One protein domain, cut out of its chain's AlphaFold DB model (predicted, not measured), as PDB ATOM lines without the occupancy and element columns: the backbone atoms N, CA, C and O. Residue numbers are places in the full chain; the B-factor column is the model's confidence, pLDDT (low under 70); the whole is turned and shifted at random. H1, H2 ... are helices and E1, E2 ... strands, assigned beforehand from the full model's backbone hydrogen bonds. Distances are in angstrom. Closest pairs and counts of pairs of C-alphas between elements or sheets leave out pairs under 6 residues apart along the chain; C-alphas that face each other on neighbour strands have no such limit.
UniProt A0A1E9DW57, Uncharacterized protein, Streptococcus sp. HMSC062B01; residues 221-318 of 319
ATOM      1  N   LYS A 221     330.296 351.889 349.785       91.81
ATOM      2  CA  LYS A 221     328.899 352.307 349.605       91.81
ATOM      3  C   LYS A 221     328.441 353.152 350.788       91.81
ATOM      4  O   LYS A 221     328.394 352.674 351.919       91.81
ATOM      5  N   THR A 222     328.035 354.394 350.524       93.12
ATOM      6  CA  THR A 222     327.420 355.237 351.557       93.12
ATOM      7  C   THR A 222     326.028 354.736 351.906       93.12
ATOM      8  O   THR A 222     325.110 354.783 351.084       93.12
ATOM      9  N   ILE A 223     325.857 354.325 353.157       92.88
ATOM     10  CA  ILE A 223     324.608 353.805 353.699       92.88
ATOM     11  C   ILE A 223     323.649 354.969 353.949       92.88
ATOM     12  O   ILE A 223     323.933 355.890 354.726       92.88
ATOM     13  N   SER A 224     322.490 354.922 353.301       88.62
ATOM     14  CA  SER A 224     321.403 355.874 353.512       88.62
ATOM     15  C   SER A 224     320.588 355.527 354.766       88.62
ATOM     16  O   SER A 224     320.554 354.389 355.235       88.62
ATOM     17  N   GLY A 225     319.934 356.531 355.347       87.75
ATOM     18  CA  GLY A 225     319.015 356.353 356.471       87.75
ATOM     19  C   GLY A 225     317.911 357.404 356.458       87.75
ATOM     20  O   GLY A 225     317.585 357.941 355.399       87.75
ATOM     21  N   ARG A 226     317.339 357.736 357.622       79.81
ATOM     22  CA  ARG A 226     316.108 358.554 357.727       79.81
ATOM     23  C   ARG A 226     316.214 359.942 357.070       79.81
ATOM     24  O   ARG A 226     315.197 360.506 356.686       79.81
ATOM     25  N   GLY A 227     317.424 360.484 356.942       76.12
ATOM     26  CA  GLY A 227     317.714 361.788 356.326       76.12
ATOM     27  C   GLY A 227     318.536 361.719 355.032       76.12
ATOM     28  O   GLY A 227     319.162 362.707 354.661       76.12
ATOM     29  N   GLY A 228     318.598 360.557 354.373       89.25
ATOM     30  CA  GLY A 228     319.431 360.338 353.187       89.25
ATOM     31  C   GLY A 228     320.868 359.925 353.526       89.25
ATOM     32  O   GLY A 228     321.136 359.352 354.583       89.25
ATOM     33  N   LYS A 229     321.810 360.182 352.610       90.94
ATOM     34  CA  LYS A 229     323.209 359.718 352.719       90.94
ATOM     35  C   LYS A 229     323.991 360.392 353.855       90.94
ATOM     36  O   LYS A 229     324.857 359.766 354.453       90.94
ATOM     37  N   GLN A 230     323.656 361.632 354.209       92.81
ATOM     38  CA  GLN A 230     324.319 362.374 355.287       92.81
ATOM     39  C   GLN A 230     323.502 362.335 356.586       92.81
ATOM     40  O   GLN A 230     322.275 362.280 356.561       92.81
ATOM     41  N   ILE A 231     324.192 362.388 357.724       92.62
ATOM     42  CA  ILE A 231     323.622 362.566 359.061       92.62
ATOM     43  C   ILE A 231     324.012 363.962 359.538       92.62
ATOM     44  O   ILE A 231     325.201 364.282 359.659       92.62
ATOM     45  N   GLU A 232     323.018 364.800 359.817       90.88
ATOM     46  CA  GLU A 232     323.260 366.098 360.439       90.88
ATOM     47  C   GLU A 232     323.525 365.925 361.933       90.88
ATOM     48  O   GLU A 232     322.696 365.406 362.680       90.88
ATOM     49  N   ALA A 233     324.694 366.376 362.377       89.31
ATOM     50  CA  ALA A 233     325.138 366.258 363.752       89.31
ATOM     51  C   ALA A 233     325.591 367.606 364.316       89.31
ATOM     52  O   ALA A 233     325.921 368.556 363.593       89.31
ATOM     53  N   ARG A 234     325.641 367.677 365.649       86.38
ATOM     54  CA  ARG A 234     326.257 368.788 366.372       86.38
ATOM     55  C   ARG A 234     327.215 368.277 367.429       86.38
ATOM     56  O   ARG A 234     326.881 367.350 368.161       86.38
ATOM     57  N   VAL A 235     328.365 368.937 367.528       81.62
ATOM     58  CA  VAL A 235     329.336 368.731 368.608       81.62
ATOM     59  C   VAL A 235     329.615 370.079 369.251       81.62
ATOM     60  O   VAL A 235     330.221 370.970 368.645       81.62
ATOM     61  N   GLY A 236     329.066 370.268 370.452       81.44
ATOM     62  CA  GLY A 236     328.902 371.595 371.038       81.44
ATOM     63  C   GLY A 236     328.167 372.530 370.068       81.44
ATOM     64  O   GLY A 236     327.112 372.200 369.523       81.44
ATOM     65  N   ASN A 237     328.771 373.682 369.775       81.81
ATOM     66  CA  ASN A 237     328.172 374.688 368.892       81.81
ATOM     67  C   ASN A 237     328.423 374.443 367.394       81.81
ATOM     68  O   ASN A 237     327.926 375.204 366.563       81.81
ATOM     69  N   ARG A 238     329.152 373.384 367.023       81.25
ATOM     70  CA  ARG A 238     329.572 373.132 365.638       81.25
ATOM     71  C   ARG A 238     328.597 372.209 364.922       81.25
ATOM     72  O   ARG A 238     328.255 371.157 365.452       81.25
ATOM     73  N   LYS A 239     328.200 372.579 363.702       85.94
ATOM     74  CA  LYS A 239     327.484 371.688 362.778       85.94
ATOM     75  C   LYS A 239     328.486 370.767 362.082       85.94
ATOM     76  O   LYS A 239     329.526 371.234 361.615       85.94
ATOM     77  N   VAL A 240     328.162 369.483 362.000       87.56
ATOM     78  CA  VAL A 240     328.970 368.459 361.330       87.56
ATOM     79  C   VAL A 240     328.043 367.618 360.463       87.56
ATOM     80  O   VAL A 240     326.929 367.304 360.870       87.56
ATOM     81  N   LYS A 241     328.502 367.262 359.264       90.69
ATOM     82  CA  LYS A 241     327.831 366.287 358.406       90.69
ATOM     83  C   LYS A 241     328.632 365.000 358.442       90.69
ATOM     84  O   LYS A 241     329.792 365.001 358.021       90.69
ATOM     85  N   LEU A 242     328.025 363.953 358.982       92.94
ATOM     86  CA  LEU A 242     328.593 362.611 359.011       92.94
ATOM     87  C   LEU A 242     328.009 361.787 357.866       92.94
ATOM     88  O   LEU A 242     326.923 362.081 357.367       92.94
ATOM     89  N   ARG A 243     328.717 360.741 357.471       94.31
ATOM     90  CA  ARG A 243     328.198 359.651 356.650       94.31
ATOM     91  C   ARG A 243     328.693 358.334 357.225       94.31
ATOM     92  O   ARG A 243     329.706 358.316 357.926       94.31
ATOM     93  N   VAL A 244     327.940 357.278 356.956       96.56
ATOM     94  CA  VAL A 244     328.316 355.910 357.297       96.56
ATOM     95  C   VAL A 244     328.539 355.195 355.981       96.56
ATOM     96  O   VAL A 244     327.617 355.123 355.173       96.56
ATOM     97  N   ASP A 245     329.749 354.715 355.765       95.94
ATOM     98  CA  ASP A 245     330.138 353.988 354.571       95.94
ATOM     99  C   ASP A 245     330.399 352.528 354.931       95.94
ATOM    100  O   ASP A 245     330.870 352.210 356.027       95.94
ATOM    101  N   TRP A 246     330.042 351.641 354.014       95.44
ATOM    102  CA  TRP A 246     330.320 350.220 354.101       95.44
ATOM    103  C   TRP A 246     331.328 349.838 353.028       95.44
ATOM    104  O   TRP A 246     331.100 350.095 351.845       95.44
ATOM    105  N   GLU A 247     332.417 349.210 353.449       94.50
ATOM    106  CA  GLU A 247     333.483 348.743 352.570       94.50
ATOM    107  C   GLU A 247     333.624 347.241 352.772       94.50
ATOM    108  O   GLU A 247     334.123 346.799 353.805       94.50
ATOM    109  N   SER A 248     333.121 346.446 351.827       90.06
ATOM    110  CA  SER A 248     332.971 344.994 351.995       90.06
ATOM    111  C   SER A 248     334.283 344.211 351.931       90.06
ATOM    112  O   SER A 248     334.311 343.071 352.375       90.06
ATOM    113  N   THR A 249     335.352 344.820 351.412       86.69
ATOM    114  CA  THR A 249     336.666 344.186 351.200       86.69
ATOM    115  C   THR A 249     337.818 344.913 351.901       86.69
ATOM    116  O   THR A 249     338.984 344.580 351.695       86.69
ATOM    117  N   SER A 250     337.511 345.913 352.731       87.50
ATOM    118  CA  SER A 250     338.488 346.654 353.542       87.50
ATOM    119  C   SER A 250     338.763 345.971 354.891       87.50
ATOM    120  O   SER A 250     338.180 344.941 355.225       87.50
ATOM    121  N   GLY A 251     339.640 346.562 355.705       83.31
ATOM    122  CA  GLY A 251     339.956 346.076 357.053       83.31
ATOM    123  C   GLY A 251     341.135 345.106 357.085       83.31
ATOM    124  O   GLY A 251     341.727 344.779 356.059       83.31
ATOM    125  N   SER A 252     341.498 344.653 358.289       77.12
ATOM    126  CA  SER A 252     342.779 343.950 358.522       77.12
ATOM    127  C   SER A 252     342.977 342.683 357.674       77.12
ATOM    128  O   SER A 252     344.113 342.340 357.371       77.12
ATOM    129  N   ASN A 253     341.886 342.000 357.310       80.00
ATOM    130  CA  ASN A 253     341.907 340.751 356.539       80.00
ATOM    131  C   ASN A 253     341.011 340.804 355.288       80.00
ATOM    132  O   ASN A 253     340.738 339.770 354.691       80.00
ATOM    133  N   GLY A 254     340.503 341.986 354.923       81.69
ATOM    134  CA  GLY A 254     339.494 342.116 353.869       81.69
ATOM    135  C   GLY A 254     338.088 341.648 354.265       81.69
ATOM    136  O   GLY A 254     337.241 341.493 353.394       81.69
ATOM    137  N   ASP A 255     337.827 341.451 355.564       84.38
ATOM    138  CA  ASP A 255     336.515 341.044 356.106       84.38
ATOM    139  C   ASP A 255     335.442 342.141 355.986       84.38
ATOM    140  O   ASP A 255     334.263 341.900 356.239       84.38
ATOM    141  N   GLY A 256     335.864 343.359 355.658       92.38
ATOM    142  CA  GLY A 256     335.055 344.554 355.546       92.38
ATOM    143  C   GLY A 256     335.008 345.399 356.820       92.38
ATOM    144  O   GLY A 256     335.266 344.944 357.941       92.38
ATOM    145  N   VAL A 257     334.648 346.670 356.643       96.25
ATOM    146  CA  VAL A 257     334.496 347.645 357.731       96.25
ATOM    147  C   VAL A 257     333.241 348.493 357.542       96.25
ATOM    148  O   VAL A 257     332.753 348.691 356.426       96.25
ATOM    149  N   PHE A 258     332.746 349.046 358.648       97.38
ATOM    150  CA  PHE A 258     331.862 350.207 358.613       97.38
ATOM    151  C   PHE A 258     332.628 351.436 359.066       97.38
ATOM    152  O   PHE A 258     333.174 351.458 360.169       97.38
ATOM    153  N   GLN A 259     332.635 352.467 358.232       96.38
ATOM    154  CA  GLN A 259     333.352 353.707 358.481       96.38
ATOM    155  C   GLN A 259     332.363 354.840 358.747       96.38
ATOM    156  O   GLN A 259     331.454 355.093 357.961       96.38
ATOM    157  N   VAL A 260     332.550 355.562 359.845       96.56
ATOM    158  CA  VAL A 260     331.871 356.829 360.112       96.56
ATOM    159  C   VAL A 260     332.852 357.946 359.815       96.56
ATOM    160  O   VAL A 260     333.931 358.017 360.402       96.56
ATOM    161  N   GLN A 261     332.467 358.849 358.920       93.12
ATOM    162  CA  GLN A 261     333.346 359.936 358.519       93.12
ATOM    163  C   GLN A 261     332.633 361.270 358.342       93.12
ATOM    164  O   GLN A 261     331.482 361.349 357.910       93.12
ATOM    165  N   SER A 262     333.339 362.344 358.686       89.12
ATOM    166  CA  SER A 262     332.881 363.719 358.502       89.12
ATOM    167  C   SER A 262     333.445 364.316 357.217       89.12
ATOM    168  O   SER A 262     334.620 364.121 356.911       89.12
ATOM    169  N   GLY A 263     332.651 365.110 356.497       74.12
ATOM    170  CA  GLY A 263     333.163 365.888 355.362       74.12
ATOM    171  C   GLY A 263     334.190 366.959 355.769       74.12
ATOM    172  O   GLY A 263     334.275 367.355 356.933       74.12
ATOM    173  N   SER A 264     334.937 367.479 354.790       59.47
ATOM    174  CA  SER A 264     335.912 368.568 354.944       59.47
ATOM    175  C   SER A 264     335.226 369.922 355.197       59.47
ATOM    176  O   SER A 264     335.164 370.791 354.329       59.47
ATOM    177  N   GLY A 265     334.641 370.094 356.382       59.19
ATOM    178  CA  GLY A 265     333.994 371.334 356.813       59.19
ATOM    179  C   GLY A 265     334.872 372.186 357.734       59.19
ATOM    180  O   GLY A 265     335.756 371.686 358.425       59.19
ATOM    181  N   LYS A 266     334.559 373.487 357.828       55.81
ATOM    182  CA  LYS A 266     335.212 374.462 358.731       55.81
ATOM    183  C   LYS A 266     334.998 374.185 360.234       55.81
ATOM    184  O   LYS A 266     335.418 374.984 361.063       55.81
ATOM    185  N   SER A 267     334.321 373.094 360.607       62.78
ATOM    186  CA  SER A 267     334.037 372.764 362.009       62.78
ATOM    187  C   SER A 267     335.310 372.430 362.796       62.78
ATOM    188  O   SER A 267     335.331 372.617 364.009       62.78
ATOM    189  N   GLY A 268     336.359 371.928 362.132       67.50
ATOM    190  CA  GLY A 268     337.552 371.377 362.788       67.50
ATOM    191  C   GLY A 268     337.305 370.029 363.479       67.50
ATOM    192  O   GLY A 268     338.249 369.409 363.954       67.50
ATOM    193  N   TYR A 269     336.056 369.552 363.502       76.75
ATOM    194  CA  TYR A 269     335.692 368.234 364.002       76.75
ATOM    195  C   TYR A 269     335.844 367.223 362.870       76.75
ATOM    196  O   TYR A 269     335.053 367.240 361.924       76.75
ATOM    197  N   ARG A 270     336.892 366.401 362.955       83.25
ATOM    198  CA  ARG A 270     337.228 365.380 361.964       83.25
ATOM    199  C   ARG A 270     336.920 364.012 362.548       83.25
ATOM    200  O   ARG A 270     337.553 363.601 363.508       83.25
ATOM    201  N   VAL A 271     335.949 363.336 361.956       89.44
ATOM    202  CA  VAL A 271     335.658 361.930 362.218       89.44
ATOM    203  C   VAL A 271     336.176 361.138 361.032       89.44
ATOM    204  O   VAL A 271     335.857 361.473 359.888       89.44
ATOM    205  N   ASN A 272     336.979 360.122 361.317       92.81
ATOM    206  CA  ASN A 272     337.417 359.118 360.361       92.81
ATOM    207  C   ASN A 272     337.633 357.804 361.118       92.81
ATOM    208  O   ASN A 272     338.760 357.373 361.343       92.81
ATOM    209  N   GLU A 273     336.534 357.239 361.595       95.69
ATOM    210  CA  GLU A 273     336.539 356.104 362.510       95.69
ATOM    211  C   GLU A 273     335.922 354.905 361.826       95.69
ATOM    212  O   GLU A 273     334.967 355.057 361.068       95.69
ATOM    213  N   HIS A 274     336.415 353.711 362.122       96.44
ATOM    214  CA  HIS A 274     335.812 352.491 361.610       96.44
ATOM    215  C   HIS A 274     335.692 351.421 362.688       96.44
ATOM    216  O   HIS A 274     336.385 351.445 363.709       96.44
ATOM    217  N   ILE A 275     334.780 350.491 362.436       96.38
ATOM    218  CA  ILE A 275     334.651 349.228 363.146       96.38
ATOM    219  C   ILE A 275     334.820 348.101 362.128       96.38
ATOM    220  O   ILE A 275     334.108 348.057 361.122       96.38
ATOM    221  N   ASP A 276     335.780 347.207 362.377       95.31
ATOM    222  CA  ASP A 276     335.914 345.985 361.583       95.31
ATOM    223  C   ASP A 276     334.719 345.065 361.817       95.31
ATOM    224  O   ASP A 276     334.244 344.906 362.946       95.31
ATOM    225  N   ILE A 277     334.290 344.380 360.764       93.12
ATOM    226  CA  ILE A 277     333.143 343.470 360.810       93.12
ATOM    227  C   ILE A 277     333.393 342.293 361.755       93.12
ATOM    228  O   ILE A 277     332.495 341.918 362.502       93.12
ATOM    229  N   LYS A 278     334.639 341.812 361.860       91.56
ATOM    230  CA  LYS A 278     335.047 340.802 362.859       91.56
ATOM    231  C   LYS A 278     334.815 341.227 364.319       91.56
ATOM    232  O   LYS A 278     334.739 340.376 365.198       91.56
ATOM    233  N   ASN A 279     334.707 342.532 364.586       94.00
ATOM    234  CA  ASN A 279     334.425 343.079 365.916       94.00
ATOM    235  C   ASN A 279     332.913 343.294 366.145       94.00
ATOM    236  O   ASN A 279     332.498 343.770 367.206       94.00
ATOM    237  N   ILE A 280     332.064 342.942 365.172       93.75
ATOM    238  CA  ILE A 280     330.607 342.988 365.274       93.75
ATOM    239  C   ILE A 280     330.082 341.578 365.538       93.75
ATOM    240  O   ILE A 280     329.881 340.797 364.625       93.75
ATOM    241  N   TYR A 281     329.834 341.256 366.806       89.31
ATOM    242  CA  TYR A 281     329.254 339.965 367.204       89.31
ATOM    243  C   TYR A 281     327.811 340.099 367.710       89.31
ATOM    244  O   TYR A 281     327.074 339.118 367.775       89.31
ATOM    245  N   ASN A 282     327.372 341.310 368.071       91.75
ATOM    246  CA  ASN A 282     325.978 341.623 368.385       91.75
ATOM    247  C   ASN A 282     325.733 343.144 368.344       91.75
ATOM    248  O   ASN A 282     326.627 343.939 368.068       91.75
ATOM    249  N   LYS A 283     324.505 343.570 368.656       94.81
ATOM    250  CA  LYS A 283     324.145 344.996 368.727       94.81
ATOM    251  C   LYS A 283     325.001 345.788 369.724       94.81
ATOM    252  O   LYS A 283     325.275 346.961 369.479       94.81
ATOM    253  N   ASN A 284     325.388 345.178 370.845       96.25
ATOM    254  CA  ASN A 284     326.115 345.874 371.903       96.25
ATOM    255  C   ASN A 284     327.534 346.217 371.468       96.25
ATOM    256  O   ASN A 284     327.977 347.310 371.776       96.25
ATOM    257  N   SER A 285     328.205 345.379 370.673       97.06
ATOM    258  CA  SER A 285     329.561 345.698 370.216       97.06
ATOM    259  C   SER A 285     329.614 346.971 369.354       97.06
ATOM    260  O   SER A 285     330.534 347.775 369.493       97.06
ATOM    261  N   ILE A 286     328.581 347.225 368.537       97.75
ATOM    262  CA  ILE A 286     328.440 348.491 367.793       97.75
ATOM    263  C   ILE A 286     328.190 349.656 368.758       97.75
ATOM    264  O   ILE A 286     328.801 350.716 368.622       97.75
ATOM    265  N   TRP A 287     327.298 349.479 369.737       98.19
ATOM    266  CA  TRP A 287     327.011 350.512 370.734       98.19
ATOM    267  C   TRP A 287     328.221 350.860 371.594       98.19
ATOM    268  O   TRP A 287     328.468 352.041 371.839       98.19
ATOM    269  N   ASP A 288     328.975 349.858 372.028       97.94
ATOM    270  CA  ASP A 288     330.184 350.013 372.822       97.94
ATOM    271  C   ASP A 288     331.229 350.782 372.022       97.94
ATOM    272  O   ASP A 288     331.768 351.772 372.520       97.94
ATOM    273  N   TRP A 289     331.436 350.431 370.750       98.19
ATOM    274  CA  TRP A 289     332.306 351.191 369.856       98.19
ATOM    275  C   TRP A 289     331.857 352.656 369.716       98.19
ATOM    276  O   TRP A 289     332.647 353.562 369.974       98.19
ATOM    277  N   ILE A 290     330.579 352.920 369.419       97.94
ATOM    278  CA  ILE A 290     330.046 354.293 369.298       97.94
ATOM    279  C   ILE A 290     330.209 355.092 370.606       97.94
ATOM    280  O   ILE A 290     330.460 356.299 370.577       97.94
ATOM    281  N   ASN A 291     330.025 354.449 371.761       97.38
ATOM    282  CA  ASN A 291     330.034 355.119 373.061       97.38
ATOM    283  C   ASN A 291     331.429 355.288 373.667       97.38
ATOM    284  O   ASN A 291     331.597 356.157 374.523       97.38
ATOM    285  N   THR A 292     332.412 354.503 373.232       96.94
ATOM    286  CA  THR A 292     333.792 354.570 373.735       96.94
ATOM    287  C   THR A 292     334.743 355.285 372.781       96.94
ATOM    288  O   THR A 292     335.711 355.883 373.245       96.94
ATOM    289  N   ASN A 293     334.447 355.312 371.477       95.94
ATOM    290  CA  ASN A 293     335.283 355.971 370.478       95.94
ATOM    291  C   ASN A 293     335.371 357.490 370.713       95.94
ATOM    292  O   ASN A 293     334.353 358.178 370.832       95.94
ATOM    293  N   ASP A 294     336.589 358.035 370.730       92.19
ATOM    294  CA  ASP A 294     336.856 359.437 371.074       92.19
ATOM    295  C   ASP A 294     336.144 360.454 370.174       92.19
ATOM    296  O   ASP A 294     335.707 361.506 370.653       92.19
ATOM    297  N   ASN A 295     335.952 360.106 368.901       91.38
ATOM    298  CA  ASN A 295     335.329 360.948 367.887       91.38
ATOM    299  C   ASN A 295     333.825 360.677 367.705       91.38
ATOM    300  O   ASN A 295     333.167 361.379 366.933       91.38
ATOM    301  N   LEU A 296     333.243 359.711 368.426       93.81
ATOM    302  CA  LEU A 296     331.805 359.400 368.364       93.81
ATOM    303  C   LEU A 296     331.094 359.559 369.714       93.81
ATOM    304  O   LEU A 296     329.914 359.924 369.756       93.81
ATOM    305  N   LYS A 297     331.800 359.370 370.835       93.69
ATOM    306  CA  LYS A 297     331.214 359.329 372.185       93.69
ATOM    307  C   LYS A 297     330.489 360.607 372.598       93.69
ATOM    308  O   LYS A 297     329.535 360.533 373.370       93.69
ATOM    309  N   ASN A 298     330.890 361.754 372.052       91.12
ATOM    310  CA  ASN A 298     330.306 363.065 372.356       91.12
ATOM    311  C   ASN A 298     329.168 363.474 371.403       91.12
ATOM    312  O   ASN A 298     328.612 364.564 371.543       91.12
ATOM    313  N   LEU A 299     328.816 362.629 370.428       92.38
ATOM    314  CA  LEU A 299     327.647 362.850 369.579       92.38
ATOM    315  C   LEU A 299     326.362 362.718 370.405       92.38
ATOM    316  O   LEU A 299     326.288 361.957 371.373       92.38
ATOM    317  N   ASN A 300     325.327 363.459 370.008       92.75
ATOM    318  CA  ASN A 300     324.027 363.353 370.660       92.75
ATOM    319  C   ASN A 300     323.404 361.956 370.444       92.75
ATOM    320  O   ASN A 300     323.769 361.221 369.523       92.75
ATOM    321  N   LYS A 301     322.437 361.602 371.296       94.75
ATOM    322  CA  LYS A 301     321.796 360.280 371.287       94.75
ATOM    323  C   LYS A 301     321.203 359.919 369.918       94.75
ATOM    324  O   LYS A 301     321.476 358.840 369.414       94.75
ATOM    325  N   THR A 302     320.464 360.834 369.292       93.88
ATOM    326  CA  THR A 302     319.800 360.595 368.000       93.88
ATOM    327  C   THR A 302     320.788 360.320 366.864       93.88
ATOM    328  O   THR A 302     320.550 359.444 366.041       93.88
ATOM    329  N   VAL A 303     321.923 361.025 366.823       94.75
ATOM    330  CA  VAL A 303     322.980 360.786 365.827       94.75
ATOM    331  C   VAL A 303     323.623 359.421 366.050       94.75
ATOM    332  O   VAL A 303     323.845 358.691 365.088       94.75
ATOM    333  N   LYS A 304     323.891 359.053 367.309       96.62
ATOM    334  CA  LYS A 304     324.426 357.727 367.640       96.62
ATOM    335  C   LYS A 304     323.462 356.605 367.247       96.62
ATOM    336  O   LYS A 304     323.900 355.615 366.674       96.62
ATOM    337  N   GLU A 305     322.164 356.776 367.501       96.94
ATOM    338  CA  GLU A 305     321.116 355.835 367.079       96.94
ATOM    339  C   GLU A 305     321.052 355.690 365.558       96.94
ATOM    340  O   GLU A 305     320.948 354.574 365.058       96.94
ATOM    341  N   GLU A 306     321.164 356.787 364.810       96.31
ATOM    342  CA  GLU A 306     321.187 356.742 363.345       96.31
ATOM    343  C   GLU A 306     322.431 356.007 362.813       96.31
ATOM    344  O   GLU A 306     322.301 355.163 361.925       96.31
ATOM    345  N   ILE A 307     323.620 356.265 363.377       97.06
ATOM    346  CA  ILE A 307     324.851 355.526 363.036       97.06
ATOM    347  C   ILE A 307     324.663 354.035 363.327       97.06
ATOM    348  O   ILE A 307     324.884 353.203 362.446       97.06
ATOM    349  N   PHE A 308     324.203 353.700 364.537       97.88
ATOM    350  CA  PHE A 308     323.931 352.325 364.943       97.88
ATOM    351  C   PHE A 308     322.961 351.635 363.979       97.88
ATOM    352  O   PHE A 308     323.251 350.543 363.503       97.88
ATOM    353  N   ASN A 309     321.834 352.273 363.655       96.81
ATOM    354  CA  ASN A 309     320.808 351.688 362.793       96.81
ATOM    355  C   ASN A 309     321.333 351.413 361.381       96.81
ATOM    356  O   ASN A 309     321.036 350.357 360.823       96.81
ATOM    357  N   ARG A 310     322.128 352.328 360.814       96.25
ATOM    358  CA  ARG A 310     322.744 352.148 359.489       96.25
ATOM    359  C   ARG A 310     323.726 350.983 359.473       96.25
ATOM    360  O   ARG A 310     323.637 350.137 358.583       96.25
ATOM    361  N   ILE A 311     324.611 350.914 360.468       97.12
ATOM    362  CA  ILE A 311     325.582 349.821 360.606       97.12
ATOM    363  C   ILE A 311     324.848 348.501 360.817       97.12
ATOM    364  O   ILE A 311     325.042 347.564 360.054       97.12
ATOM    365  N   TRP A 312     323.958 348.433 361.807       95.94
ATOM    366  CA  TRP A 312     323.287 347.192 362.179       95.94
ATOM    367  C   TRP A 312     322.407 346.647 361.051       95.94
ATOM    368  O   TRP A 312     322.489 345.462 360.741       95.94
ATOM    369  N   LYS A 313     321.615 347.499 360.386       93.19
ATOM    370  CA  LYS A 313     320.791 347.076 359.244       93.19
ATOM    371  C   LYS A 313     321.655 346.535 358.102       93.19
ATOM    372  O   LYS A 313     321.330 345.498 357.536       93.19
ATOM    373  N   THR A 314     322.753 347.217 357.779       93.06
ATOM    374  CA  THR A 314     323.644 346.792 356.688       93.06
ATOM    375  C   THR A 314     324.413 345.527 357.056       93.06
ATOM    376  O   THR A 314     324.562 344.653 356.208       93.06
ATOM    377  N   TYR A 315     324.836 345.387 358.314       93.12
ATOM    378  CA  TYR A 315     325.467 344.175 358.831       93.12
ATOM    379  C   TYR A 315     324.530 342.974 358.681       93.12
ATOM    380  O   TYR A 315     324.876 342.036 357.980       93.12
ATOM    381  N   GLN A 316     323.298 343.057 359.199       90.06
ATOM    382  CA  GLN A 316     322.314 341.965 359.120       90.06
ATOM    383  C   GLN A 316     321.948 341.541 357.691       90.06
ATOM    384  O   GLN A 316     321.465 340.429 357.478       90.06
ATOM    385  N   ASN A 317     322.096 342.449 356.729       87.31
ATOM    386  CA  ASN A 317     321.822 342.155 355.333       87.31
ATOM    387  C   ASN A 317     322.996 341.444 354.647       87.31
ATOM    388  O   ASN A 317     322.779 340.843 353.600       87.31
ATOM    389  N   ASN A 318     324.217 341.510 355.180       88.94
ATOM    390  CA  ASN A 318     325.428 341.070 354.478       88.94
ATOM    391  C   ASN A 318     326.287 340.046 355.245       88.94
ATOM    392  O   ASN A 318     327.210 339.496 354.637       88.94
TER     393      ASN A 318
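AT A GLANCE: This is residues 221 to 318 of the 319 residues of an uncharacterized protein of Streptococcus sp. HMSC062B01 (UniProt A0A1E9DW57). A twisted antiparallel sheet has the long helix H2 laid lengthwise over one face, and the shorter helix H1 is set beside H2, near the sheet's E5 edge. The long strand E3 runs through the sheet, with E1 and E2 on one side of it and E4, then E5, on the other; no named helix covers the opposite face. The printed part has 98 residues, with five named strands followed by two named helices, E1 E2 E3 E4 E5 H1 H2, and its class is mixed, helices and strands. It is compact, with a radius of gyration of the C-alphas of 12.7 A, and spans 37 by 25 by 23 A.

IN THESE COORDINATES: Find C-alpha 238 at (329.572, 373.132, 365.638); from there E3, residues 238 to 247, runs 27.9 A to C-alpha 247 at (333.483, 348.743, 352.570). Beside it look for E1, residues 221 to 223, E2, residues 231 to 235, and E4, residues 257 to 262, which is 16.2 A long. E5 is residues 272 to 276, 13.3 A. Then come H1, residues 283 to 292, 14.5 A, and H2, residues 301 to 318, which runs 25.8 A and ends at C-alpha 318 at (325.428, 341.070, 354.478).

HOW THE PARTS SIT: The branched sheet is strongly twisted, but only just, with C-alphas up to 4.4 A off its best plane. E3 has staggered pairing: its residues 238 to 242 pair with E2, 242 to 247 with E4 and 244 to 246 with E1. Look for N 233 and O 240, 2.9 A, in the hairpin E2 and E3; N 223 and O 244, 2.8 A, between E1 and E3; N 245 and O 259, 2.8 A, in the hairpin E3 and E4; and N 260 and O 273, 2.8 A, in the hairpin E4 and E5. E2 to E5 form a meander, each strand the antiparallel neighbour of the one before. H2 is on the sheet at a height of 9.0 A, over E3 and E4, and runs along the strands, at 9 degrees to E3 on the local plane. Its closest C-alphas to E3 are those of Val 244 and Ile 307, 6.7 A apart. H1 only grazes the sheet, with residues 285 to 290; the closest C-alphas of H1 and E5 are those of Ile 275 and Trp 289, 7.4 A apart. H1 and H2 form a helical hairpin and touch at a steep tilt of 41 degrees, opposite ways, H2 with residues 304 to 312 alone; their closest C-alphas are those of Ile 286 and Phe 308, 6.6 A apart. In H1 and H2 every O i to N i+4 pair is within hydrogen-bond range.

THE WHOLE: The two C-alphas farthest apart, those of Asn 237 and Asn 253, are 38.6 A apart. The printed part has no cut and no long link; the link from E2 to E3 is tight. Mean pLDDT of the printed part is 89.9, and residues 264 to 268, in the link from E4 to E5, are under 70.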